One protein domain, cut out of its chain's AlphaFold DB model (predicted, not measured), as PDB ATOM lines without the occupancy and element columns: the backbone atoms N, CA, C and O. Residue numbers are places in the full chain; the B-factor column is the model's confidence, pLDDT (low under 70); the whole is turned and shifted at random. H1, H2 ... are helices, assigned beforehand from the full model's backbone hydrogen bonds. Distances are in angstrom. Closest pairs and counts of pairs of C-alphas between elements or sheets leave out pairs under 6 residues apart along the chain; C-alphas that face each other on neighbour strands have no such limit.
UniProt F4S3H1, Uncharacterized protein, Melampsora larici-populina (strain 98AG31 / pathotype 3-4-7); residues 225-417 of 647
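What this domain is: This is residues 225 to 417 of the 647 residues of an uncharacterized protein of Melampsora larici-populina (strain 98AG31 / pathotype 3-4-7) (UniProt F4S3H1). Three long helices, H2, H3 and H4, run up and down as a bundle along the longest axis, and H1, H7 and H9 cross H3 over its later half. The small H6 packs on the earlier part of H3, H5 packs on H7, and H8 sits near H7. The printed part has 193 residues with nine named helices, H1 to H9 in order, and no named strand; the class is all helix. It is compact, with a radius of gyration of the C-alphas of 17.1 A, and elongated, spanning 54 by 33 by 29 A.

Where its parts are: H1, residues 227 to 243, begins at C-alpha 227 (215.688, 208.132, 217.702) and is 24.5 A long. H2, residues 248 to 267, measures 28.7 A. H3, residues 277 to 303, is the longest at 37.5 A and begins at C-alpha 277 (209.035, 184.056, 227.697). H4, residues 312 to 336, measures 35.9 A. H5 is residues 354 to 357, 5.8 A, and H6 residues 359 to 365, 9.9 A. H7 is residues 374 to 387, 20.1 A, and H8 residues 391 to 394, 5.2 A. H9, residues 401 to 416, measures 21.5 A and ends at C-alpha 416 (208.288, 219.787, 221.267).

How they stand to each other: H3 is the hub, touching six helices. With residues 289 to 301 it touches H1, closest at the C-alphas of Ala 238 and Gly 297, 4.0 A, only just about perpendicular at 71 degrees. H2 and H3 are a hairpin, opposite ways at a shallow tilt of 24 degrees; the closest C-alphas, of Glu 260 and Ser 281, are 5.6 A apart. H3 and H4 are a second hairpin at 29 degrees, with Phe 296 and Val 316 the closest C-alphas, 6.9 A. H3 touches H6 with residues 279 to 287, closest at the C-alphas of Ala 283 and Val 363, 5.7 A. It touches H7 with residues 291 to 299 at a steep tilt of 63 degrees, the C-alphas of Phe 295 and Ile 377 closest at 5.4 A. H9 is about perpendicular to H3 at 87 degrees; residues 404 to 411 of H9 touch residues 298 to 302 of H3, the C-alphas of Thr 301 and Asn 407 closest at 6.3 A. H5 touches H7, closest at the C-alphas of Ile 356 and Ile 376, 6.6 A. H8 is close to H7 but not clearly touching, with the C-alphas of Tyr 385 and Asn 391 closest at 6.1 A. H2 and H9 are apart. Every O i to N i+4 pair is within hydrogen-bond range in H1, H2, H4, H6, H7 and H9, and 22 of 23 are in H3; H5 and H8 are too short for such a pair.

The domain as a whole: The C-alphas of Trp 271 and Lys 307, the two farthest apart, are 54.4 A apart. The printed part has no cut. The link from H4 to H5, residues 337 to 353, is long. Confidence is under 70 at residues 269 to 273, 338 to 350, 352 and 415 to 417.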
ATOM      1  N   ILE A 225     217.691 214.689 215.615       81.81
ATOM      2  CA  ILE A 225     216.574 214.107 216.347       81.81
ATOM      3  C   ILE A 225     217.059 212.785 216.927       81.81
ATOM      4  O   ILE A 225     217.431 211.860 216.215       81.81
ATOM      5  N   GLU A 226     217.049 212.698 218.251       90.25
ATOM      6  CA  GLU A 226     217.269 211.442 218.959       90.25
ATOM      7  C   GLU A 226     216.194 210.422 218.542       90.25
ATOM      8  O   GLU A 226     215.006 210.728 218.640       90.25
ATOM      9  N   GLU A 227     216.592 209.208 218.155       91.12
ATOM     10  CA  GLU A 227     215.688 208.132 217.702       91.12
ATOM     11  C   GLU A 227     214.492 207.939 218.644       91.12
ATOM     12  O   GLU A 227     213.335 207.924 218.240       91.12
ATOM     13  N   LYS A 228     214.753 207.924 219.952       92.38
ATOM     14  CA  LYS A 228     213.719 207.815 220.984       92.38
ATOM     15  C   LYS A 228     212.706 208.959 220.962       92.38
ATOM     16  O   LYS A 228     211.543 208.764 221.306       92.38
ATOM     17  N   SER A 229     213.148 210.167 220.621       90.50
ATOM     18  CA  SER A 229     212.270 211.331 220.484       90.50
ATOM     19  C   SER A 229     211.433 211.234 219.207       90.50
ATOM     20  O   SER A 229     210.247 211.542 219.261       90.50
ATOM     21  N   LEU A 230     212.019 210.738 218.112       92.75
ATOM     22  CA  LEU A 230     211.316 210.466 216.859       92.75
ATOM     23  C   LEU A 230     210.228 209.399 217.034       92.75
ATOM     24  O   LEU A 230     209.073 209.655 216.717       92.75
ATOM     25  N   ILE A 231     210.561 208.240 217.612       95.06
ATOM     26  CA  ILE A 231     209.601 207.153 217.862       95.06
ATOM     27  C   ILE A 231     208.435 207.631 218.731       95.06
ATOM     28  O   ILE A 231     207.283 207.339 218.432       95.06
ATOM     29  N   ARG A 232     208.708 208.429 219.770       92.56
ATOM     30  CA  ARG A 232     207.653 209.023 220.607       92.56
ATOM     31  C   ARG A 232     206.744 209.979 219.845       92.56
ATOM     32  O   ARG A 232     205.569 210.076 220.184       92.56
ATOM     33  N   GLU A 233     207.286 210.715 218.882       92.81
ATOM     34  CA  GLU A 233     206.486 211.602 218.042       92.81
ATOM     35  C   GLU A 233     205.628 210.795 217.069       92.81
ATOM     36  O   GLU A 233     204.434 211.040 216.964       92.81
ATOM     37  N   LEU A 234     206.182 209.757 216.440       95.62
ATOM     38  CA  LEU A 234     205.403 208.858 215.587       95.62
ATOM     39  C   LEU A 234     204.290 208.159 216.381       95.62
ATOM     40  O   LEU A 234     203.148 208.147 215.946       95.62
ATOM     41  N   GLN A 235     204.577 207.670 217.589       95.31
ATOM     42  CA  GLN A 235     203.560 207.128 218.499       95.31
ATOM     43  C   GLN A 235     202.452 208.141 218.804       95.31
ATOM     44  O   GLN A 235     201.285 207.771 218.867       95.31
ATOM     45  N   TRP A 236     202.800 209.418 218.984       93.50
ATOM     46  CA  TRP A 236     201.818 210.480 219.189       93.50
ATOM     47  C   TRP A 236     200.936 210.677 217.952       93.50
ATOM     48  O   TRP A 236     199.712 210.653 218.057       93.50
ATOM     49  N   GLN A 237     201.548 210.782 216.770       95.19
ATOM     50  CA  GLN A 237     200.827 210.893 215.500       95.19
ATOM     51  C   GLN A 237     199.932 209.676 215.227       95.19
ATOM     52  O   GLN A 237     198.850 209.824 214.666       95.19
ATOM     53  N   ALA A 238     200.343 208.491 215.675       96.94
ATOM     54  CA  ALA A 238     199.556 207.271 215.583       96.94
ATOM     55  C   ALA A 238     198.275 207.334 216.417       96.94
ATOM     56  O   ALA A 238     197.220 206.939 215.941       96.94
ATOM     57  N   GLN A 239     198.336 207.863 217.641       94.94
ATOM     58  CA  GLN A 239     197.127 208.044 218.451       94.94
ATOM     59  C   GLN A 239     196.150 208.999 217.759       94.94
ATOM     60  O   GLN A 239     194.954 208.728 217.719       94.94
ATOM     61  N   LEU A 240     196.664 210.089 217.172       94.12
ATOM     62  CA  LEU A 240     195.835 211.043 216.433       94.12
ATOM     63  C   LEU A 240     195.149 210.366 215.242       94.12
ATOM     64  O   LEU A 240     193.949 210.513 215.056       94.12
ATOM     65  N   VAL A 241     195.885 209.563 214.469       95.25
ATOM     66  CA  VAL A 241     195.324 208.912 213.280       95.25
ATOM     67  C   VAL A 241     194.343 207.787 213.625       95.25
ATOM     68  O   VAL A 241     193.288 207.663 213.007       95.25
ATOM     69  N   LEU A 242     194.649 206.993 214.655       95.19
ATOM     70  CA  LEU A 242     193.797 205.893 215.106       95.19
ATOM     71  C   LEU A 242     192.501 206.393 215.745       95.19
ATOM     72  O   LEU A 242     191.515 205.658 215.772       95.19
ATOM     73  N   TRP A 243     192.461 207.646 216.206       91.81
ATOM     74  CA  TRP A 243     191.226 208.268 216.669       91.81
ATOM     75  C   TRP A 243     190.144 208.275 215.580       91.81
ATOM     76  O   TRP A 243     188.984 208.009 215.893       91.81
ATOM     77  N   HIS A 244     190.513 208.467 214.309       88.81
ATOM     78  CA  HIS A 244     189.579 208.448 213.174       88.81
ATOM     79  C   HIS A 244     189.078 207.043 212.803       88.81
ATOM     80  O   HIS A 244     188.202 206.909 211.953       88.81
ATOM     81  N   SER A 245     189.607 205.987 213.433       91.69
ATOM     82  CA  SER A 245     189.234 204.589 213.178       91.69
ATOM     83  C   SER A 245     188.750 203.911 214.472       91.69
ATOM     84  O   SER A 245     189.489 203.125 215.078       91.69
ATOM     85  N   PRO A 246     187.522 204.213 214.950       86.38
ATOM     86  CA  PRO A 246     187.018 203.700 216.222       86.38
ATOM     87  C   PRO A 246     187.088 202.170 216.312       86.38
ATOM     88  O   PRO A 246     186.567 201.456 215.463       86.38
ATOM     89  N   GLY A 247     187.709 201.657 217.378       87.25
ATOM     90  CA  GLY A 247     187.881 200.217 217.612       87.25
ATOM     91  C   GLY A 247     189.146 199.605 217.000       87.25
ATOM     92  O   GLY A 247     189.572 198.538 217.450       87.25
ATOM     93  N   LEU A 248     189.815 200.284 216.063       91.25
ATOM     94  CA  LEU A 248     191.027 199.749 215.446       91.25
ATOM     95  C   LEU A 248     192.195 199.657 216.438       91.25
ATOM     96  O   LEU A 248     192.844 198.619 216.498       91.25
ATOM     97  N   SER A 249     192.415 200.673 217.284       91.88
ATOM     98  CA  SER A 249     193.434 200.594 218.355       91.88
ATOM     99  C   SER A 249     193.210 199.373 219.265       91.88
ATOM    100  O   SER A 249     194.138 198.607 219.544       91.88
ATOM    101  N   ALA A 250     191.956 199.120 219.662       87.75
ATOM    102  CA  ALA A 250     191.608 197.950 220.466       87.75
ATOM    103  C   ALA A 250     191.888 196.634 219.718       87.75
ATOM    104  O   ALA A 250     192.401 195.694 220.321       87.75
ATOM    105  N   THR A 251     191.613 196.591 218.412       92.50
ATOM    106  CA  THR A 251     191.882 195.438 217.539       92.50
ATOM    107  C   THR A 251     193.380 195.153 217.426       92.50
ATOM    108  O   THR A 251     193.808 194.022 217.655       92.50
ATOM    109  N   ILE A 252     194.194 196.181 217.161       95.06
ATOM    110  CA  ILE A 252     195.661 196.083 217.101       95.06
ATOM    111  C   ILE A 252     196.200 195.515 218.415       95.06
ATOM    112  O   ILE A 252     196.967 194.553 218.442       95.06
ATOM    113  N   LYS A 253     195.751 196.075 219.536       92.25
ATOM    114  CA  LYS A 253     196.170 195.655 220.871       92.25
ATOM    115  C   LYS A 253     195.747 194.227 221.203       92.25
ATOM    116  O   LYS A 253     196.552 193.488 221.763       92.25
ATOM    117  N   ALA A 254     194.520 193.835 220.859       91.38
ATOM    118  CA  ALA A 254     194.032 192.471 221.047       91.38
ATOM    119  C   ALA A 254     194.858 191.465 220.234       91.38
ATOM    120  O   ALA A 254     195.216 190.412 220.752       91.38
ATOM    121  N   HIS A 255     195.237 191.821 219.006       94.88
ATOM    122  CA  HIS A 255     196.099 190.999 218.161       94.88
ATOM    123  C   HIS A 255     197.478 190.757 218.795       94.88
ATOM    124  O   HIS A 255     197.900 189.612 218.950       94.88
ATOM    125  N   PHE A 256     198.155 191.816 219.251       95.56
ATOM    126  CA  PHE A 256     199.446 191.671 219.930       95.56
ATOM    127  C   PHE A 256     199.340 190.955 221.285       95.56
ATOM    128  O   PHE A 256     200.257 190.223 221.655       95.56
ATOM    129  N   GLN A 257     198.230 191.121 222.009       94.12
ATOM    130  CA  GLN A 257     197.969 190.377 223.242       94.12
ATOM    131  C   GLN A 257     197.807 188.876 222.963       94.12
ATOM    132  O   GLN A 257     198.435 188.065 223.636       94.12
ATOM    133  N   ALA A 258     197.042 188.505 221.931       93.62
ATOM    134  CA  ALA A 258     196.885 187.113 221.519       93.62
ATOM    135  C   ALA A 258     198.231 186.478 221.139       93.62
ATOM    136  O   ALA A 258     198.502 185.336 221.510       93.62
ATOM    137  N   PHE A 259     199.114 187.225 220.469       91.25
ATOM    138  CA  PHE A 259     200.476 186.761 220.198       91.25
ATOM    139  C   PHE A 259     201.322 186.588 221.456       91.25
ATOM    140  O   PHE A 259     202.053 185.601 221.567       91.25
ATOM    141  N   GLU A 260     201.236 187.517 222.406       92.56
ATOM    142  CA  GLU A 260     201.932 187.401 223.687       92.56
ATOM    143  C   GLU A 260     201.479 186.146 224.449       92.56
ATOM    144  O   GLU A 260     202.317 185.387 224.942       92.56
ATOM    145  N   ASP A 261     200.170 185.905 224.511       91.81
ATOM    146  CA  ASP A 261     199.584 184.776 225.236       91.81
ATOM    147  C   ASP A 261     199.900 183.443 224.550       91.81
ATOM    148  O   ASP A 261     200.316 182.486 225.206       91.81
ATOM    149  N   HIS A 262     199.814 183.393 223.220       88.88
ATOM    150  CA  HIS A 262     200.223 182.226 222.445       88.88
ATOM    151  C   HIS A 262     201.712 181.899 222.640       88.88
ATOM    152  O   HIS A 262     202.074 180.741 222.851       88.88
ATOM    153  N   SER A 263     202.575 182.920 222.648       86.19
ATOM    154  CA  SER A 263     204.011 182.741 222.888       86.19
ATOM    155  C   SER A 263     204.282 182.165 224.278       86.19
ATOM    156  O   SER A 263     205.063 181.227 224.408       86.19
ATOM    157  N   LYS A 264     203.609 182.667 225.323       88.31
ATOM    158  CA  LYS A 264     203.735 182.133 226.693       88.31
ATOM    159  C   LYS A 264     203.328 180.663 226.781       88.31
ATOM    160  O   LYS A 264     204.038 179.875 227.400       88.31
ATOM    161  N   ASN A 265     202.216 180.301 226.142       88.12
ATOM    162  CA  ASN A 265     201.672 178.944 226.197       88.12
ATOM    163  C   ASN A 265     202.557 177.925 225.463       88.12
ATOM    164  O   ASN A 265     202.732 176.812 225.950       88.12
ATOM    165  N   ASN A 266     203.157 178.304 224.332       83.25
ATOM    166  CA  ASN A 266     204.023 177.398 223.574       83.25
ATOM    167  C   ASN A 266     205.415 177.243 224.203       83.25
ATOM    168  O   ASN A 266     205.963 176.144 224.216       83.25
ATOM    169  N   LEU A 267     205.984 178.320 224.757       76.56
ATOM    170  CA  LEU A 267     207.321 178.298 225.365       76.56
ATOM    171  C   LEU A 267     207.385 177.485 226.661       76.56
ATOM    172  O   LEU A 267     208.450 176.985 227.009       76.56
ATOM    173  N   ALA A 268     206.266 177.339 227.375       72.88
ATOM    174  CA  ALA A 268     206.207 176.529 228.590       72.88
ATOM    175  C   ALA A 268     206.558 175.049 228.341       72.88
ATOM    176  O   ALA A 268     206.978 174.356 229.265       72.88
ATOM    177  N   ASN A 269     206.421 174.583 227.095       68.44
ATOM    178  CA  ASN A 269     206.560 173.177 226.736       68.44
ATOM    179  C   ASN A 269     207.902 172.836 226.069       68.44
ATOM    180  O   ASN A 269     208.202 171.653 225.916       68.44
ATOM    181  N   ASP A 270     208.722 173.827 225.698       66.62
ATOM    182  CA  ASP A 270     209.951 173.588 224.934       66.62
ATOM    183  C   ASP A 270     211.157 174.334 225.539       66.62
ATOM    184  O   ASP A 270     211.304 175.552 225.466       66.62
ATOM    185  N   TRP A 271     212.055 173.582 226.174       53.19
ATOM    186  CA  TRP A 271     213.184 174.084 226.972       53.19
ATOM    187  C   TRP A 271     214.373 174.590 226.134       53.19
ATOM    188  O   TRP A 271     215.397 174.987 226.690       53.19
ATOM    189  N   LYS A 272     214.268 174.573 224.800       68.06
ATOM    190  CA  LYS A 272     215.379 174.871 223.878       68.06
ATOM    191  C   LYS A 272     215.469 176.331 223.425       68.06
ATOM    192  O   LYS A 272     216.357 176.665 222.639       68.06
ATOM    193  N   PHE A 273     214.592 177.215 223.894       64.06
ATOM    194  CA  PHE A 273     214.624 178.619 223.487       64.06
ATOM    195  C   PHE A 273     215.725 179.413 224.208       64.06
ATOM    196  O   PHE A 273     215.820 179.426 225.432       64.06
ATOM    197  N   PHE A 274     216.525 180.157 223.436       75.00
ATOM    198  CA  PHE A 274     217.568 181.061 223.948       75.00
ATOM    199  C   PHE A 274     217.017 182.297 224.678       75.00
ATOM    200  O   PHE A 274     217.761 183.013 225.352       75.00
ATOM    201  N   PHE A 275     215.721 182.577 224.532       81.88
ATOM    202  CA  PHE A 275     215.065 183.731 225.131       81.88
ATOM    203  C   PHE A 275     213.972 183.277 226.090       81.88
ATOM    204  O   PHE A 275     213.177 182.396 225.773       81.88
ATOM    205  N   SER A 276     213.909 183.914 227.258       87.44
ATOM    206  CA  SER A 276     212.815 183.694 228.197       87.44
ATOM    207  C   SER A 276     211.490 184.191 227.612       87.44
ATOM    208  O   SER A 276     211.455 185.155 226.839       87.44
ATOM    209  N   SER A 277     210.382 183.586 228.048       87.50
ATOM    210  CA  SER A 277     209.035 184.056 227.697       87.50
ATOM    211  C   SER A 277     208.817 185.533 228.041       87.50
ATOM    212  O   SER A 277     208.117 186.230 227.308       87.50
ATOM    213  N   GLU A 278     209.454 186.028 229.106       91.06
ATOM    214  CA  GLU A 278     209.401 187.443 229.479       91.06
ATOM    215  C   GLU A 278     210.069 188.336 228.426       91.06
ATOM    216  O   GLU A 278     209.501 189.344 228.014       91.06
ATOM    217  N   ARG A 279     211.241 187.945 227.911       90.94
ATOM    218  CA  ARG A 279     211.944 188.722 226.880       90.94
ATOM    219  C   ARG A 279     211.166 188.755 225.564       90.94
ATOM    220  O   ARG A 279     211.150 189.788 224.897       90.94
ATOM    221  N   ILE A 280     210.485 187.662 225.217       90.75
ATOM    222  CA  ILE A 280     209.590 187.607 224.051       90.75
ATOM    223  C   ILE A 280     208.373 188.511 224.261       90.75
ATOM    224  O   ILE A 280     208.055 189.307 223.382       90.75
ATOM    225  N   SER A 281     207.754 188.485 225.446       92.69
ATOM    226  CA  SER A 281     206.675 189.416 225.806       92.69
ATOM    227  C   SER A 281     207.113 190.881 225.677       92.69
ATOM    228  O   SER A 281     206.414 191.692 225.062       92.69
ATOM    229  N   VAL A 282     208.299 191.231 226.190       94.06
ATOM    230  CA  VAL A 282     208.875 192.577 226.050       94.06
ATOM    231  C   VAL A 282     209.097 192.932 224.578       94.06
ATOM    232  O   VAL A 282     208.759 194.042 224.166       94.06
ATOM    233  N   ALA A 283     209.609 192.008 223.763       94.25
ATOM    234  CA  ALA A 283     209.812 192.235 222.335       94.25
ATOM    235  C   ALA A 283     208.489 192.467 221.587       94.25
ATOM    236  O   ALA A 283     208.381 193.445 220.854       94.25
ATOM    237  N   ILE A 284     207.456 191.655 221.836       95.25
ATOM    238  CA  ILE A 284     206.114 191.822 221.248       95.25
ATOM    239  C   ILE A 284     205.528 193.189 221.625       95.25
ATOM    240  O   ILE A 284     205.054 193.927 220.759       95.25
ATOM    241  N   LYS A 285     205.640 193.590 222.898       94.94
ATOM    242  CA  LYS A 285     205.214 194.921 223.363       94.94
ATOM    243  C   LYS A 285     205.972 196.050 222.669       94.94
ATOM    244  O   LYS A 285     205.376 197.090 222.379       94.94
ATOM    245  N   ARG A 286     207.264 195.874 222.387       95.88
ATOM    246  CA  ARG A 286     208.073 196.849 221.638       95.88
ATOM    247  C   ARG A 286     207.718 196.889 220.154       95.88
ATOM    248  O   ARG A 286     207.642 197.980 219.608       95.88
ATOM    249  N   ILE A 287     207.422 195.757 219.515       96.62
ATOM    250  CA  ILE A 287     206.919 195.731 218.130       96.62
ATOM    251  C   ILE A 287     205.595 196.484 218.049       96.62
ATOM    252  O   ILE A 287     205.452 197.389 217.232       96.62
ATOM    253  N   HIS A 288     204.657 196.181 218.945       96.44
ATOM    254  CA  HIS A 288     203.396 196.906 219.026       96.44
ATOM    255  C   HIS A 288     203.630 198.412 219.218       96.44
ATOM    256  O   HIS A 288     203.215 199.218 218.390       96.44
ATOM    257  N   SER A 289     204.324 198.796 220.292       95.25
ATOM    258  CA  SER A 289     204.434 200.202 220.685       95.25
ATOM    259  C   SER A 289     205.357 201.027 219.791       95.25
ATOM    260  O   SER A 289     205.029 202.172 219.514       95.25
ATOM    261  N   GLU A 290     206.507 200.522 219.351       96.81
ATOM    262  CA  GLU A 290     207.479 201.305 218.573       96.81
ATOM    263  C   GLU A 290     207.308 201.111 217.060       96.81
ATOM    264  O   GLU A 290     207.454 202.082 216.326       96.81
ATOM    265  N   ILE A 291     206.967 199.906 216.583       97.50
ATOM    266  CA  ILE A 291     206.875 199.617 215.140       97.50
ATOM    267  C   ILE A 291     205.464 199.833 214.612       97.50
ATOM    268  O   ILE A 291     205.295 200.642 213.707       97.50
ATOM    269  N   ALA A 292     204.451 199.149 215.155       97.75
ATOM    270  CA  ALA A 292     203.088 199.253 214.631       97.75
ATOM    271  C   ALA A 292     202.536 200.674 214.822       97.75
ATOM    272  O   ALA A 292     202.123 201.310 213.855       97.75
ATOM    273  N   MET A 293     202.637 201.234 216.034       97.69
ATOM    274  CA  MET A 293     202.280 202.645 216.242       97.69
ATOM    275  C   MET A 293     203.196 203.568 215.430       97.69
ATOM    276  O   MET A 293     202.727 204.512 214.809       97.69
ATOM    277  N   GLY A 294     204.496 203.277 215.364       97.81
ATOM    278  CA  GLY A 294     205.432 204.047 214.549       97.81
ATOM    279  C   GLY A 294     205.019 204.142 213.075       97.81
ATOM    280  O   GLY A 294     205.081 205.220 212.485       97.81
ATOM    281  N   PHE A 295     204.537 203.037 212.506       98.31
ATOM    282  CA  PHE A 295     204.019 202.941 211.146       98.31
ATOM    283  C   PHE A 295     202.780 203.811 210.939       98.31
ATOM    284  O   PHE A 295     202.767 204.605 210.004       98.31
ATOM    285  N   PHE A 296     201.782 203.751 211.825       98.25
ATOM    286  CA  PHE A 296     200.599 204.616 211.718       98.25
ATOM    287  C   PHE A 296     200.951 206.102 211.868       98.25
ATOM    288  O   PHE A 296     200.428 206.952 211.147       98.25
ATOM    289  N   GLY A 297     201.903 206.424 212.746       97.50
ATOM    290  CA  GLY A 297     202.443 207.775 212.859       97.50
ATOM    291  C   GLY A 297     203.139 208.247 211.586       97.50
ATOM    292  O   GLY A 297     202.959 209.390 211.165       97.50
ATOM    293  N   ALA A 298     203.915 207.366 210.953       97.50
ATOM    294  CA  ALA A 298     204.609 207.643 209.703       97.50
ATOM    295  C   ALA A 298     203.626 207.805 208.536       97.50
ATOM    296  O   ALA A 298     203.775 208.734 207.743       97.50
ATOM    297  N   LEU A 299     202.594 206.961 208.481       97.00
ATOM    298  CA  LEU A 299     201.503 207.034 207.516       97.00
ATOM    299  C   LEU A 299     200.832 208.406 207.562       97.00
ATOM    300  O   LEU A 299     200.782 209.092 206.539       97.00
ATOM    301  N   LYS A 300     200.411 208.847 208.756       95.62
ATOM    302  CA  LYS A 300     199.869 210.195 208.955       95.62
ATOM    303  C   LYS A 300     200.883 211.245 208.508       95.62
ATOM    304  O   LYS A 300     200.572 212.075 207.671       95.62
ATOM    305  N   THR A 301     202.115 211.174 209.001       94.69
ATOM    306  CA  THR A 301     203.168 212.163 208.714       94.69
ATOM    307  C   THR A 301     203.417 212.374 207.217       94.69
ATOM    308  O   THR A 301     203.670 213.498 206.792       94.69
ATOM    309  N   VAL A 302     203.362 211.306 206.420       94.94
ATOM    310  CA  VAL A 302     203.638 211.354 204.979       94.94
ATOM    311  C   VAL A 302     202.394 211.724 204.165       94.94
ATOM    312  O   VAL A 302     202.515 212.446 203.177       94.94
ATOM    313  N   CYS A 303     201.207 211.272 204.575       93.81
ATOM    314  CA  CYS A 303     199.971 211.474 203.812       93.81
ATOM    315  C   CYS A 303     199.199 212.744 204.209       93.81
ATOM    316  O   CYS A 303     198.358 213.218 203.447       93.81
ATOM    317  N   TYR A 304     199.460 213.313 205.387       89.06
ATOM    318  CA  TYR A 304     198.691 214.435 205.920       89.06
ATOM    319  C   TYR A 304     198.786 215.690 205.040       89.06
ATOM    320  O   TYR A 304     199.876 216.124 204.659       89.06
ATOM    321  N   GLY A 305     197.632 216.296 204.743       84.62
ATOM    322  CA  GLY A 305     197.522 217.533 203.959       84.62
ATOM    323  C   GLY A 305     197.787 217.388 202.456       84.62
ATOM    324  O   GLY A 305     197.754 218.382 201.729       84.62
ATOM    325  N   GLN A 306     198.038 216.175 201.964       90.06
ATOM    326  CA  GLN A 306     198.262 215.927 200.543       90.06
ATOM    327  C   GLN A 306     196.933 215.890 199.775       90.06
ATOM    328  O   GLN A 306     195.943 215.296 200.207       90.06
ATOM    329  N   LYS A 307     196.899 216.523 198.599       89.50
ATOM    330  CA  LYS A 307     195.696 216.571 197.757       89.50
ATOM    331  C   LYS A 307     195.498 215.253 197.004       89.50
ATOM    332  O   LYS A 307     196.441 214.720 196.430       89.50
ATOM    333  N   GLY A 308     194.251 214.789 196.931       88.50
ATOM    334  CA  GLY A 308     193.872 213.612 196.139       88.50
ATOM    335  C   GLY A 308     194.210 212.267 196.785       88.50
ATOM    336  O   GLY A 308     194.096 211.242 196.121       88.50
ATOM    337  N   ILE A 309     194.610 212.265 198.057       91.69
ATOM    338  CA  ILE A 309     194.743 211.041 198.847       91.69
ATOM    339  C   ILE A 309     193.359 210.635 199.392       91.69
ATOM    340  O   ILE A 309     192.559 211.525 199.699       91.69
ATOM    341  N   PRO A 310     193.066 209.322 199.507       92.94
ATOM    342  CA  PRO A 310     191.913 208.820 200.248       92.94
ATOM    343  C   PRO A 310     191.795 209.401 201.661       92.94
ATOM    344  O   PRO A 310     192.771 209.870 202.247       92.94
ATOM    345  N   GLU A 311     190.594 209.310 202.229       92.25
ATOM    346  CA  GLU A 311     190.373 209.650 203.633       92.25
ATOM    347  C   GLU A 311     191.353 208.883 204.530       92.25
ATOM    348  O   GLU A 311     191.599 207.689 204.336       92.25
ATOM    349  N   MET A 312     191.900 209.570 205.535       94.00
ATOM    350  CA  MET A 312     192.911 209.015 206.432       94.00
ATOM    351  C   MET A 312     192.459 207.702 207.085       94.00
ATOM    352  O   MET A 312     193.257 206.777 207.223       94.00
ATOM    353  N   ARG A 313     191.166 207.580 207.414       94.62
ATOM    354  CA  ARG A 313     190.566 206.342 207.925       94.62
ATOM    355  C   ARG A 313     190.811 205.145 206.999       94.62
ATOM    356  O   ARG A 313     191.261 204.102 207.461       94.62
ATOM    357  N   LEU A 314     190.581 205.303 205.695       95.56
ATOM    358  CA  LEU A 314     190.752 204.226 204.716       95.56
ATOM    359  C   LEU A 314     192.218 203.801 204.580       95.56
ATOM    360  O   LEU A 314     192.506 202.613 204.441       95.56
ATOM    361  N   LEU A 315     193.146 204.762 204.634       96.38
ATOM    362  CA  LEU A 315     194.584 204.475 204.610       96.38
ATOM    363  C   LEU A 315     195.025 203.711 205.855       96.38
ATOM    364  O   LEU A 315     195.865 202.823 205.766       96.38
ATOM    365  N   VAL A 316     194.481 204.072 207.016       96.94
ATOM    366  CA  VAL A 316     194.786 203.426 208.293       96.94
ATOM    367  C   VAL A 316     194.259 201.990 208.321       96.94
ATOM    368  O   VAL A 316     194.990 201.095 208.740       96.94
ATOM    369  N   GLU A 317     193.041 201.750 207.833       96.56
ATOM    370  CA  GLU A 317     192.478 200.400 207.693       96.56
ATOM    371  C   GLU A 317     193.324 199.541 206.728       96.56
ATOM    372  O   GLU A 317     193.747 198.444 207.089       96.56
ATOM    373  N   ASP A 318     193.681 200.069 205.551       97.81
ATOM    374  CA  ASP A 318     194.561 199.385 204.584       97.81
ATOM    375  C   ASP A 318     195.975 199.130 205.138       97.81
ATOM    376  O   ASP A 318     196.563 198.064 204.944       97.81
ATOM    377  N   GLY A 319     196.517 200.100 205.873       97.88
ATOM    378  CA  GLY A 319     197.792 199.979 206.570       97.88
ATOM    379  C   GLY A 319     197.767 198.901 207.652       97.88
ATOM    380  O   GLY A 319     198.751 198.176 207.817       97.88
ATOM    381  N   TRP A 320     196.646 198.751 208.363       98.19
ATOM    382  CA  TRP A 320     196.476 197.669 209.325       98.19
ATOM    383  C   TRP A 320     196.380 196.306 208.647       98.19
ATOM    384  O   TRP A 320     197.074 195.392 209.081       98.19
ATOM    385  N   ASP A 321     195.610 196.169 207.566       97.75
ATOM    386  CA  ASP A 321     195.519 194.914 206.809       97.75
ATOM    387  C   ASP A 321     196.902 194.445 206.330       97.75
ATOM    388  O   ASP A 321     197.233 193.256 206.398       97.75
ATOM    389  N   PHE A 322     197.737 195.386 205.882       98.12
ATOM    390  CA  PHE A 322     199.132 195.126 205.539       98.12
ATOM    391  C   PHE A 322     199.953 194.659 206.747       98.12
ATOM    392  O   PHE A 322     200.597 193.611 206.672       98.12
ATOM    393  N   LEU A 323     199.936 195.410 207.856       97.81
ATOM    394  CA  LEU A 323     200.712 195.069 209.053       97.81
ATOM    395  C   LEU A 323     200.270 193.742 209.672       97.81
ATOM    396  O   LEU A 323     201.119 192.967 210.100       97.81
ATOM    397  N   TYR A 324     198.967 193.469 209.705       97.19
ATOM    398  CA  TYR A 324     198.399 192.228 210.215       97.19
ATOM    399  C   TYR A 324     198.962 191.026 209.458       97.19
ATOM    400  O   TYR A 324     199.498 190.113 210.081       97.19
ATOM    401  N   LYS A 325     198.901 191.048 208.117       96.69
ATOM    402  CA  LYS A 325     199.459 189.980 207.269       96.69
ATOM    403  C   LYS A 325     200.961 189.846 207.482       96.69
ATOM    404  O   LYS A 325     201.445 188.754 207.753       96.69
ATOM    405  N   TYR A 326     201.672 190.972 207.443       95.88
ATOM    406  CA  TYR A 326     203.117 191.016 207.627       95.88
ATOM    407  C   TYR A 326     203.546 190.381 208.962       95.88
ATOM    408  O   TYR A 326     204.403 189.500 208.981       95.88
ATOM    409  N   PHE A 327     202.932 190.783 210.079       95.00
ATOM    410  CA  PHE A 327     203.258 190.227 211.388       95.00
ATOM    411  C   PHE A 327     202.814 188.774 211.512       95.00
ATOM    412  O   PHE A 327     203.567 187.965 212.044       95.00
ATOM    413  N   HIS A 328     201.632 188.419 211.005       93.25
ATOM    414  CA  HIS A 328     201.159 187.038 211.016       93.25
ATOM    415  C   HIS A 328     202.147 186.095 210.320       93.25
ATOM    416  O   HIS A 328     202.533 185.087 210.910       93.25
ATOM    417  N   ASP A 329     202.611 186.452 209.122       91.94
ATOM    418  CA  ASP A 329     203.594 185.670 208.371       91.94
ATOM    419  C   ASP A 329     204.918 185.560 209.134       91.94
ATOM    420  O   ASP A 329     205.477 184.470 209.268       91.94
ATOM    421  N   GLU A 330     205.397 186.669 209.702       87.75
ATOM    422  CA  GLU A 330     206.637 186.689 210.476       87.75
ATOM    423  C   GLU A 330     206.557 185.778 211.715       87.75
ATOM    424  O   GLU A 330     207.464 184.986 211.978       87.75
ATOM    425  N   PHE A 331     205.439 185.818 212.445       84.44
ATOM    426  CA  PHE A 331     205.212 184.963 213.610       84.44
ATOM    427  C   PHE A 331     205.022 183.489 213.234       84.44
ATOM    428  O   PHE A 331     205.523 182.616 213.943       84.44
ATOM    429  N   GLN A 332     204.370 183.190 212.109       86.31
ATOM    430  CA  GLN A 332     204.250 181.822 211.595       86.31
ATOM    431  C   GLN A 332     205.611 181.231 211.216       86.31
ATOM    432  O   GLN A 332     205.889 180.070 211.521       86.31
ATOM    433  N   ILE A 333     206.485 182.022 210.587       82.12
ATOM    434  CA  ILE A 333     207.853 181.603 210.250       82.12
ATOM    435  C   ILE A 333     208.618 181.223 211.522       82.12
ATOM    436  O   ILE A 333     209.290 180.193 211.549       82.12
ATOM    437  N   LEU A 334     208.477 182.004 212.591       73.19
ATOM    438  CA  LEU A 334     209.127 181.724 213.872       73.19
ATOM    439  C   LEU A 334     208.616 180.445 214.538       73.19
ATOM    440  O   LEU A 334     209.412 179.700 215.099       73.19
ATOM    441  N   GLN A 335     207.312 180.173 214.451       77.50
ATOM    442  CA  GLN A 335     206.719 178.946 214.992       77.50
ATOM    443  C   GLN A 335     207.145 177.704 214.206       77.50
ATOM    444  O   GLN A 335     207.461 176.670 214.789       77.50
ATOM    445  N   LYS A 336     207.172 177.794 212.872       81.19
ATOM    446  CA  LYS A 336     207.586 176.680 212.004       81.19
ATOM    447  C   LYS A 336     209.073 176.381 212.150       81.19
ATOM    448  O   LYS A 336     209.475 175.220 212.172       81.19
ATOM    449  N   ASN A 337     209.882 177.421 212.312       71.56
ATOM    450  CA  ASN A 337     211.321 177.306 212.476       71.56
ATOM    451  C   ASN A 337     211.725 177.089 213.945       71.56
ATOM    452  O   ASN A 337     212.726 177.654 214.368       71.56
ATOM    453  N   ASN A 338     211.044 176.197 214.691       62.47
ATOM    454  CA  ASN A 338     211.467 175.650 216.009       62.47
ATOM    455  C   ASN A 338     212.958 175.224 216.076       62.47
ATOM    456  O   ASN A 338     213.511 174.908 217.130       62.47
ATOM    457  N   VAL A 339     213.615 175.185 214.924       49.38
ATOM    458  CA  VAL A 339     215.045 175.089 214.702       49.38
ATOM    459  C   VAL A 339     215.752 176.304 215.307       49.38
ATOM    460  O   VAL A 339     215.967 177.310 214.639       49.38
ATOM    461  N   LEU A 340     216.105 176.173 216.593       51.53
ATOM    462  CA  LEU A 340     217.324 176.702 217.215       51.53
ATOM    463  C   LEU A 340     217.887 177.899 216.446       51.53
ATOM    464  O   LEU A 340     218.653 177.654 215.520       51.53
ATOM    465  N   LEU A 341     217.555 179.150 216.806       56.31
ATOM    466  CA  LEU A 341     218.342 180.310 216.354       56.31
ATOM    467  C   LEU A 341     219.808 179.942 216.602       56.31
ATOM    468  O   LEU A 341     220.191 179.866 217.773       56.31
ATOM    469  N   PRO A 342     220.603 179.601 215.569       52.69
ATOM    470  CA  PRO A 342     221.899 179.026 215.833       52.69
ATOM    471  C   PRO A 342     222.694 180.075 216.598       52.69
ATOM    472  O   PRO A 342     222.681 181.261 216.263       52.69
ATOM    473  N   SER A 343     223.361 179.642 217.663       55.03
ATOM    474  CA  SER A 343     224.192 180.486 218.526       55.03
ATOM    475  C   SER A 343     225.258 181.280 217.747       55.03
ATOM    476  O   SER A 343     225.828 182.228 218.282       55.03
ATOM    477  N   SER A 344     225.475 180.951 216.468       52.69
ATOM    478  CA  SER A 344     226.290 181.675 215.492       52.69
ATOM    479  C   SER A 344     225.648 182.930 214.867       52.69
ATOM    480  O   SER A 344     226.318 183.604 214.091       52.69
ATOM    481  N   ILE A 345     224.398 183.301 215.189       54.50
ATOM    482  CA  ILE A 345     223.763 184.544 214.682       54.50
ATOM    483  C   ILE A 345     224.257 185.819 215.408       54.50
ATOM    484  O   ILE A 345     223.949 186.943 215.014       54.50
ATOM    485  N   LEU A 346     225.134 185.700 216.404       54.12
ATOM    486  CA  LEU A 346     225.915 186.830 216.928       54.12
ATOM    487  C   LEU A 346     227.278 186.923 216.216       54.12
ATOM    488  O   LEU A 346     227.948 185.901 216.103       54.12
ATOM    489  N   PRO A 347     227.827 188.108 215.889       51.16
ATOM    490  CA  PRO A 347     227.267 189.346 215.368       51.16
ATOM    491  C   PRO A 347     227.802 189.540 213.929       51.16
ATOM    492  O   PRO A 347     228.769 190.269 213.710       51.16
ATOM    493  N   CYS A 348     227.242 188.851 212.934       44.38
ATOM    494  CA  CYS A 348     227.618 189.139 211.547       44.38
ATOM    495  C   CYS A 348     226.947 190.440 211.105       44.38
ATOM    496  O   CYS A 348     225.788 190.681 211.438       44.38
ATOM    497  N   SER A 349     227.710 191.290 210.410       55.50
ATOM    498  CA  SER A 349     227.330 192.630 209.956       55.50
ATOM    499  C   SER A 349     225.841 192.729 209.634       55.50
ATOM    500  O   SER A 349     225.352 192.060 208.726       55.50
ATOM    501  N   TYR A 350     225.135 193.543 210.413       61.00
ATOM    502  CA  TYR A 350     223.693 193.677 210.332       61.00
ATOM    503  C   TYR A 350     223.291 194.222 208.956       61.00
ATOM    504  O   TYR A 350     223.398 195.425 208.699       61.00
ATOM    505  N   ASP A 351     222.855 193.330 208.066       72.62
ATOM    506  CA  ASP A 351     222.239 193.733 206.813       72.62
ATOM    507  C   ASP A 351     220.869 194.338 207.130       72.62
ATOM    508  O   ASP A 351     219.945 193.678 207.617       72.62
ATOM    509  N   ARG A 352     220.761 195.642 206.878       69.69
ATOM    510  CA  ARG A 352     219.578 196.443 207.187       69.69
ATOM    511  C   ARG A 352     218.353 196.004 206.396       69.69
ATOM    512  O   ARG A 352     217.247 196.248 206.871       69.69
ATOM    513  N   ASP A 353     218.528 195.371 205.242       72.56
ATOM    514  CA  ASP A 353     217.403 194.906 204.433       72.56
ATOM    515  C   ASP A 353     216.874 193.551 204.931       72.56
ATOM    516  O   ASP A 353     215.672 193.286 204.846       72.56
ATOM    517  N   LYS A 354     217.733 192.752 205.580       74.88
ATOM    518  CA  LYS A 354     217.348 191.494 206.236       74.88
ATOM    519  C   LYS A 354     216.472 191.718 207.479       74.88
ATOM    520  O   LYS A 354     215.595 190.911 207.775       74.88
ATOM    521  N   ALA A 355     216.636 192.864 208.145       75.62
ATOM    522  CA  ALA A 355     215.837 193.301 209.296       75.62
ATOM    523  C   ALA A 355     214.316 193.199 209.098       75.62
ATOM    524  O   ALA A 355     213.581 192.912 210.036       75.62
ATOM    525  N   ILE A 356     213.841 193.469 207.879       77.81
ATOM    526  CA  ILE A 356     212.415 193.586 207.532       77.81
ATOM    527  C   ILE A 356     211.811 192.207 207.186       77.81
ATOM    528  O   ILE A 356     210.732 192.116 206.614       77.81
ATOM    529  N   GLY A 357     212.537 191.111 207.400       81.69
ATOM    530  CA  GLY A 357     211.981 189.751 207.379       81.69
ATOM    531  C   GLY A 357     212.122 189.038 208.722       81.69
ATOM    532  O   GLY A 357     211.671 187.909 208.865       81.69
ATOM    533  N   GLU A 358     212.778 189.682 209.691       87.56
ATOM    534  CA  GLU A 358     213.181 189.099 210.970       87.56
ATOM    535  C   GLU A 358     213.043 190.151 212.093       87.56
ATOM    536  O   GLU A 358     213.923 190.282 212.948       87.56
ATOM    537  N   ILE A 359     211.966 190.950 212.090       91.69
ATOM    538  CA  ILE A 359     211.747 192.036 213.058       91.69
ATOM    539  C   ILE A 359     211.771 191.516 214.495       91.69
ATOM    540  O   ILE A 359     212.446 192.121 215.324       91.69
ATOM    541  N   LEU A 360     211.098 190.415 214.831       90.31
ATOM    542  CA  LEU A 360     211.115 189.889 216.198       90.31
ATOM    543  C   LEU A 360     212.530 189.505 216.620       90.31
ATOM    544  O   LEU A 360     212.972 189.912 217.695       90.31
ATOM    545  N   SER A 361     213.258 188.777 215.771       88.12
ATOM    546  CA  SER A 361     214.659 188.419 216.018       88.12
ATOM    547  C   SER A 361     215.511 189.670 216.219       88.12
ATOM    548  O   SER A 361     216.298 189.751 217.163       88.12
ATOM    549  N   HIS A 362     215.308 190.696 215.395       89.75
ATOM    550  CA  HIS A 362     215.979 191.973 215.563       89.75
ATOM    551  C   HIS A 362     215.643 192.633 216.908       89.75
ATOM    552  O   HIS A 362     216.551 192.970 217.667       89.75
ATOM    553  N   VAL A 363     214.364 192.774 217.256       93.00
ATOM    554  CA  VAL A 363     213.930 193.409 218.510       93.00
ATOM    555  C   VAL A 363     214.441 192.648 219.731       93.00
ATOM    556  O   VAL A 363     214.831 193.278 220.716       93.00
ATOM    557  N   LEU A 364     214.508 191.317 219.654       90.81
ATOM    558  CA  LEU A 364     215.083 190.467 220.693       90.81
ATOM    559  C   LEU A 364     216.581 190.724 220.898       90.81
ATOM    560  O   LEU A 364     217.051 190.615 222.031       90.81
ATOM    561  N   THR A 365     217.336 191.078 219.854       89.69
ATOM    562  CA  THR A 365     218.786 191.352 219.957       89.69
ATOM    563  C   THR A 365     219.116 192.774 220.410       89.69
ATOM    564  O   THR A 365     220.180 192.995 220.992       89.69
ATOM    565  N   ILE A 366     218.213 193.736 220.211       90.88
ATOM    566  CA  ILE A 366     218.416 195.122 220.650       90.88
ATOM    567  C   ILE A 366     218.278 195.221 222.182       90.88
ATOM    568  O   ILE A 366     217.294 194.720 222.733       90.88
ATOM    569  N   PRO A 367     219.176 195.938 222.893       93.75
ATOM    570  CA  PRO A 367     219.008 196.195 224.322       93.75
ATOM    571  C   PRO A 367     217.664 196.868 224.635       93.75
ATOM    572  O   PRO A 367     217.273 197.811 223.953       93.75
ATOM    573  N   GLU A 368     216.989 196.457 225.710       91.38
ATOM    574  CA  GLU A 368     215.636 196.936 226.062       91.38
ATOM    575  C   GLU A 368     215.507 198.462 226.187       91.38
ATOM    576  O   GLU A 368     214.435 199.026 225.987       91.38
ATOM    577  N   LYS A 369     216.599 199.152 226.539       91.75
ATOM    578  CA  LYS A 369     216.619 200.614 226.714       91.75
ATOM    579  C   LYS A 369     216.801 201.384 225.404       91.75
ATOM    580  O   LYS A 369     216.591 202.601 225.400       91.75
ATOM    581  N   SER A 370     217.233 200.707 224.347       93.25
ATOM    582  CA  SER A 370     217.503 201.294 223.036       93.25
ATOM    583  C   SER A 370     216.217 201.345 222.222       93.25
ATOM    584  O   SER A 370     215.418 200.419 222.288       93.25
ATOM    585  N   SER A 371     216.009 202.401 221.441       94.19
ATOM    586  CA  SER A 371     214.862 202.475 220.530       94.19
ATOM    587  C   SER A 371     215.092 201.634 219.277       94.19
ATOM    588  O   SER A 371     216.227 201.499 218.816       94.19
ATOM    589  N   ILE A 372     214.013 201.077 218.736       94.25
ATOM    590  CA  ILE A 372     214.013 200.449 217.416       94.25
ATOM    591  C   ILE A 372     214.241 201.548 216.375       94.25
ATOM    592  O   ILE A 372     213.721 202.655 216.500       94.25
ATOM    593  N   SER A 373     215.046 201.259 215.352       93.88
ATOM    594  CA  SER A 373     215.339 202.244 214.312       93.88
ATOM    595  C   SER A 373     214.088 202.581 213.494       93.88
ATOM    596  O   SER A 373     213.471 201.699 212.897       93.88
ATOM    597  N   SER A 374     213.789 203.871 213.357       94.56
ATOM    598  CA  SER A 374     212.769 204.436 212.461       94.56
ATOM    599  C   SER A 374     212.953 204.045 211.003       94.56
ATOM    600  O   SER A 374     212.013 204.114 210.214       94.56
ATOM    601  N   ARG A 375     214.144 203.584 210.622       94.06
ATOM    602  CA  ARG A 375     214.379 203.031 209.294       94.06
ATOM    603  C   ARG A 375     213.554 201.768 209.045       94.06
ATOM    604  O   ARG A 375     213.103 201.582 207.924       94.06
ATOM    605  N   ILE A 376     213.303 200.943 210.064       95.38
ATOM    606  CA  ILE A 376     212.417 199.773 209.939       95.38
ATOM    607  C   ILE A 376     210.989 200.233 209.646       95.38
ATOM    608  O   ILE A 376     210.364 199.728 208.720       95.38
ATOM    609  N   ILE A 377     210.517 201.256 210.362       97.19
ATOM    610  CA  ILE A 377     209.205 201.872 210.126       97.19
ATOM    611  C   ILE A 377     209.106 202.399 208.692       97.19
ATOM    612  O   ILE A 377     208.151 202.090 207.986       97.19
ATOM    613  N   PHE A 378     210.106 203.157 208.240       96.69
ATOM    614  CA  PHE A 378     210.144 203.685 206.877       96.69
ATOM    615  C   PHE A 378     210.116 202.574 205.820       96.69
ATOM    616  O   PHE A 378     209.448 202.705 204.799       96.69
ATOM    617  N   GLN A 379     210.819 201.467 206.055       96.00
ATOM    618  CA  GLN A 379     210.833 200.348 205.117       96.00
ATOM    619  C   GLN A 379     209.497 199.600 205.079       96.00
ATOM    620  O   GLN A 379     209.049 199.224 203.997       96.00
ATOM    621  N   LEU A 380     208.828 199.434 206.224       97.00
ATOM    622  CA  LEU A 380     207.457 198.921 206.264       97.00
ATOM    623  C   LEU A 380     206.502 199.852 205.514       97.00
ATOM    624  O   LEU A 380     205.719 199.379 204.699       97.00
ATOM    625  N   LEU A 381     206.623 201.169 205.713       97.31
ATOM    626  CA  LEU A 381     205.841 202.167 204.981       97.31
ATOM    627  C   LEU A 381     206.078 202.070 203.468       97.31
ATOM    628  O   LEU A 381     205.128 202.100 202.693       97.31
ATOM    629  N   LYS A 382     207.332 201.898 203.037       96.38
ATOM    630  CA  LYS A 382     207.685 201.723 201.625       96.38
ATOM    631  C   LYS A 382     207.084 200.443 201.034       96.38
ATOM    632  O   LYS A 382     206.591 200.481 199.911       96.38
ATOM    633  N   ARG A 383     207.111 199.325 201.769       96.44
ATOM    634  CA  ARG A 383     206.487 198.062 201.337       96.44
ATOM    635  C   ARG A 383     204.969 198.186 201.251       96.44
ATOM    636  O   ARG A 383     204.404 197.800 200.235       96.44
ATOM    637  N   TRP A 384     204.338 198.778 202.264       97.44
ATOM    638  CA  TRP A 384     202.909 199.086 202.241       97.44
ATOM    639  C   TRP A 384     202.546 199.936 201.026       97.44
ATOM    640  O   TRP A 384     201.624 199.609 200.297       97.44
ATOM    641  N   TYR A 385     203.315 200.984 200.742       95.81
ATOM    642  CA  TYR A 385     203.057 201.860 199.604       95.81
ATOM    643  C   TYR A 385     203.057 201.118 198.260       95.81
ATOM    644  O   TYR A 385     202.286 201.442 197.361       95.81
ATOM    645  N   GLN A 386     203.908 200.096 198.125       95.94
ATOM    646  CA  GLN A 386     203.978 199.256 196.931       95.94
ATOM    647  C   GLN A 386     202.782 198.306 196.816       95.94
ATOM    648  O   GLN A 386     202.312 198.072 195.704       95.94
ATOM    649  N   SER A 387     202.286 197.773 197.935       97.12
ATOM    650  CA  SER A 387     201.207 196.779 197.969       97.12
ATOM    651  C   SER A 387     199.814 197.348 198.260       97.12
ATOM    652  O   SER A 387     198.836 196.608 198.164       97.12
ATOM    653  N   SER A 388     199.703 198.629 198.617       97.44
ATOM    654  CA  SER A 388     198.444 199.268 198.999       97.44
ATOM    655  C   SER A 388     197.446 199.259 197.847       97.44
ATOM    656  O   SER A 388     197.788 199.567 196.700       97.44
ATOM    657  N   LYS A 389     196.166 199.029 198.164       97.12
ATOM    658  CA  LYS A 389     195.073 199.185 197.190       97.12
ATOM    659  C   LYS A 389     194.929 200.625 196.681       97.12
ATOM    660  O   LYS A 389     194.308 200.857 195.649       97.12
ATOM    661  N   PHE A 390     195.537 201.588 197.378       96.88
ATOM    662  CA  PHE A 390     195.552 203.003 197.018       96.88
ATOM    663  C   PHE A 390     196.827 203.443 196.298       96.88
ATOM    664  O   PHE A 390     197.019 204.648 196.134       96.88
ATOM    665  N   ASN A 391     197.678 202.505 195.855       95.69
ATOM    666  CA  ASN A 391     198.960 202.788 195.198       95.69
ATOM    667  C   ASN A 391     198.839 203.896 194.135       95.69
ATOM    668  O   ASN A 391     199.602 204.854 194.169       95.69
ATOM    669  N   SER A 392     197.822 203.861 193.269       95.25
ATOM    670  CA  SER A 392     197.623 204.884 192.231       95.25
ATOM    671  C   SER A 392     197.491 206.312 192.784       95.25
ATOM    672  O   SER A 392     198.087 207.236 192.230       95.25
ATOM    673  N   ALA A 393     196.769 206.501 193.890       94.44
ATOM    674  CA  ALA A 393     196.587 207.801 194.530       94.44
ATOM    675  C   ALA A 393     197.829 208.223 195.321       94.44
ATOM    676  O   ALA A 393     198.285 209.363 195.206       94.44
ATOM    677  N   ILE A 394     198.399 207.296 196.096       94.62
ATOM    678  CA  ILE A 394     199.535 207.605 196.967       94.62
ATOM    679  C   ILE A 394     200.837 207.734 196.185       94.62
ATOM    680  O   ILE A 394     201.649 208.531 196.623       94.62
ATOM    681  N   SER A 395     200.989 207.080 195.018       92.88
ATOM    682  CA  SER A 395     202.193 207.033 194.151       92.88
ATOM    683  C   SER A 395     202.840 208.393 193.865       92.88
ATOM    684  O   SER A 395     204.040 208.468 193.593       92.88
ATOM    685  N   ARG A 396     202.054 209.468 193.964       93.25
ATOM    686  CA  ARG A 396     202.463 210.861 193.757       93.25
ATOM    687  C   ARG A 396     203.274 211.443 194.917       93.25
ATOM    688  O   ARG A 396     203.878 212.500 194.752       93.25
ATOM    689  N   ILE A 397     203.285 210.795 196.079       93.31
ATOM    690  CA  ILE A 397     204.003 211.266 197.261       93.31
ATOM    691  C   ILE A 397     205.455 210.777 197.179       93.31
ATOM    692  O   ILE A 397     205.709 209.574 197.157       93.31
ATOM    693  N   PRO A 398     206.459 211.661 197.173       91.50
ATOM    694  CA  PRO A 398     207.847 211.220 197.148       91.50
ATOM    695  C   PRO A 398     208.219 210.523 198.468       91.50
ATOM    696  O   PRO A 398     208.450 211.174 199.488       91.50
ATOM    697  N   ILE A 399     208.322 209.190 198.450       90.94
ATOM    698  CA  ILE A 399     208.760 208.399 199.609       90.94
ATOM    699  C   ILE A 399     210.256 208.106 199.507       90.94
ATOM    700  O   ILE A 399     210.698 207.097 198.958       90.94
ATOM    701  N   ASN A 400     211.053 208.996 200.089       94.56
ATOM    702  CA  ASN A 400     212.458 208.748 200.392       94.56
ATOM    703  C   ASN A 400     212.718 209.009 201.886       94.56
ATOM    704  O   ASN A 400     211.963 209.724 202.548       94.56
ATOM    705  N   TYR A 401     213.777 208.407 202.432       93.06
ATOM    706  CA  TYR A 401     214.020 208.451 203.878       93.06
ATOM    707  C   TYR A 401     214.326 209.870 204.378       93.06
ATOM    708  O   TYR A 401     213.918 210.230 205.477       93.06
ATOM    709  N   SER A 402     214.987 210.700 203.565       90.81
ATOM    710  CA  SER A 402     215.283 212.092 203.916       90.81
ATOM    711  C   SER A 402     214.025 212.949 204.045       90.81
ATOM    712  O   SER A 402     213.852 213.607 205.065       90.81
ATOM    713  N   THR A 403     213.110 212.879 203.078       91.62
ATOM    714  CA  THR A 403     211.818 213.578 203.114       91.62
ATOM    715  C   THR A 403     210.950 213.060 204.260       91.62
ATOM    716  O   THR A 403     210.292 213.841 204.939       91.62
ATOM    717  N   PHE A 404     210.997 211.754 204.548       93.81
ATOM    718  CA  PHE A 404     210.345 211.195 205.733       93.81
ATOM    719  C   PHE A 404     210.870 211.828 207.033       93.81
ATOM    720  O   PHE A 404     210.073 212.296 207.847       93.81
ATOM    721  N   LEU A 405     212.195 211.895 207.220       92.75
ATOM    722  CA  LEU A 405     212.799 212.519 208.402       92.75
ATOM    723  C   LEU A 405     212.512 214.021 208.488       92.75
ATOM    724  O   LEU A 405     212.266 214.527 209.582       92.75
ATOM    725  N   GLU A 406     212.505 214.728 207.360       91.38
ATOM    726  CA  GLU A 406     212.144 216.144 207.301       91.38
ATOM    727  C   GLU A 406     210.693 216.370 207.745       91.38
ATOM    728  O   GLU A 406     210.440 217.197 208.623       91.38
ATOM    729  N   ASN A 407     209.750 215.573 207.237       91.56
ATOM    730  CA  ASN A 407     208.350 215.637 207.655       91.56
ATOM    731  C   ASN A 407     208.204 215.344 209.156       91.56
ATOM    732  O   ASN A 407     207.509 216.068 209.874       91.56
ATOM    733  N   CYS A 408     208.929 214.344 209.665       91.00
ATOM    734  CA  CYS A 408     208.958 214.047 211.095       91.00
ATOM    735  C   CYS A 408     209.535 215.209 211.913       91.00
ATOM    736  O   CYS A 408     209.022 215.527 212.983       91.00
ATOM    737  N   HIS A 409     210.581 215.871 211.416       88.38
ATOM    738  CA  HIS A 409     211.186 217.034 212.056       88.38
ATOM    739  C   HIS A 409     210.225 218.225 212.109       88.38
ATOM    740  O   HIS A 409     210.142 218.902 213.136       88.38
ATOM    741  N   VAL A 410     209.475 218.481 211.032       88.06
ATOM    742  CA  VAL A 410     208.450 219.533 210.992       88.06
ATOM    743  C   VAL A 410     207.397 219.284 212.068       88.06
ATOM    744  O   VAL A 410     207.105 220.188 212.851       88.06
ATOM    745  N   ILE A 411     206.877 218.059 212.162       86.00
ATOM    746  CA  ILE A 411     205.883 217.681 213.173       86.00
ATOM    747  C   ILE A 411     206.466 217.772 214.589       86.00
ATOM    748  O   ILE A 411     205.887 218.423 215.459       86.00
ATOM    749  N   TYR A 412     207.656 217.212 214.806       83.94
ATOM    750  CA  TYR A 412     208.354 217.272 216.090       83.94
ATOM    751  C   TYR A 412     208.546 218.718 216.574       83.94
ATOM    752  O   TYR A 412     208.335 219.027 217.751       83.94
ATOM    753  N   ASN A 413     208.895 219.634 215.667       81.31
ATOM    754  CA  ASN A 413     209.068 221.049 215.991       81.31
ATOM    755  C   ASN A 413     207.755 221.781 216.281       81.31
ATOM    756  O   ASN A 413     207.792 222.766 217.017       81.31
ATOM    757  N   ARG A 414     206.610 221.317 215.759       77.38
ATOM    758  CA  ARG A 414     205.294 221.864 216.137       77.38
ATOM    759  C   ARG A 414     204.980 221.564 217.604       77.38
ATOM    760  O   ARG A 414     204.485 222.435 218.314       77.38
ATOM    761  N   GLY A 415     205.311 220.358 218.069       64.25
ATOM    762  CA  GLY A 415     204.935 219.898 219.405       64.25
ATOM    763  C   GLY A 415     205.969 220.142 220.507       64.25
ATOM    764  O   GLY A 415     205.587 220.343 221.664       64.25
ATOM    765  N   ARG A 416     207.276 220.034 220.219       65.12
ATOM    766  CA  ARG A 416     208.288 219.787 221.267       65.12
ATOM    767  C   ARG A 416     209.703 220.258 220.934       65.12
ATOM    768  O   ARG A 416     210.663 219.520 221.175       65.12
ATOM    769  N   LYS A 417     209.902 221.503 220.494       60.66
ATOM    770  CA  LYS A 417     211.252 222.080 220.595       60.66
ATOM    771  C   LYS A 417     211.696 222.018 222.064       60.66
ATOM    772  O   LYS A 417     211.164 222.708 222.939       60.66
TER     773      LYS A 417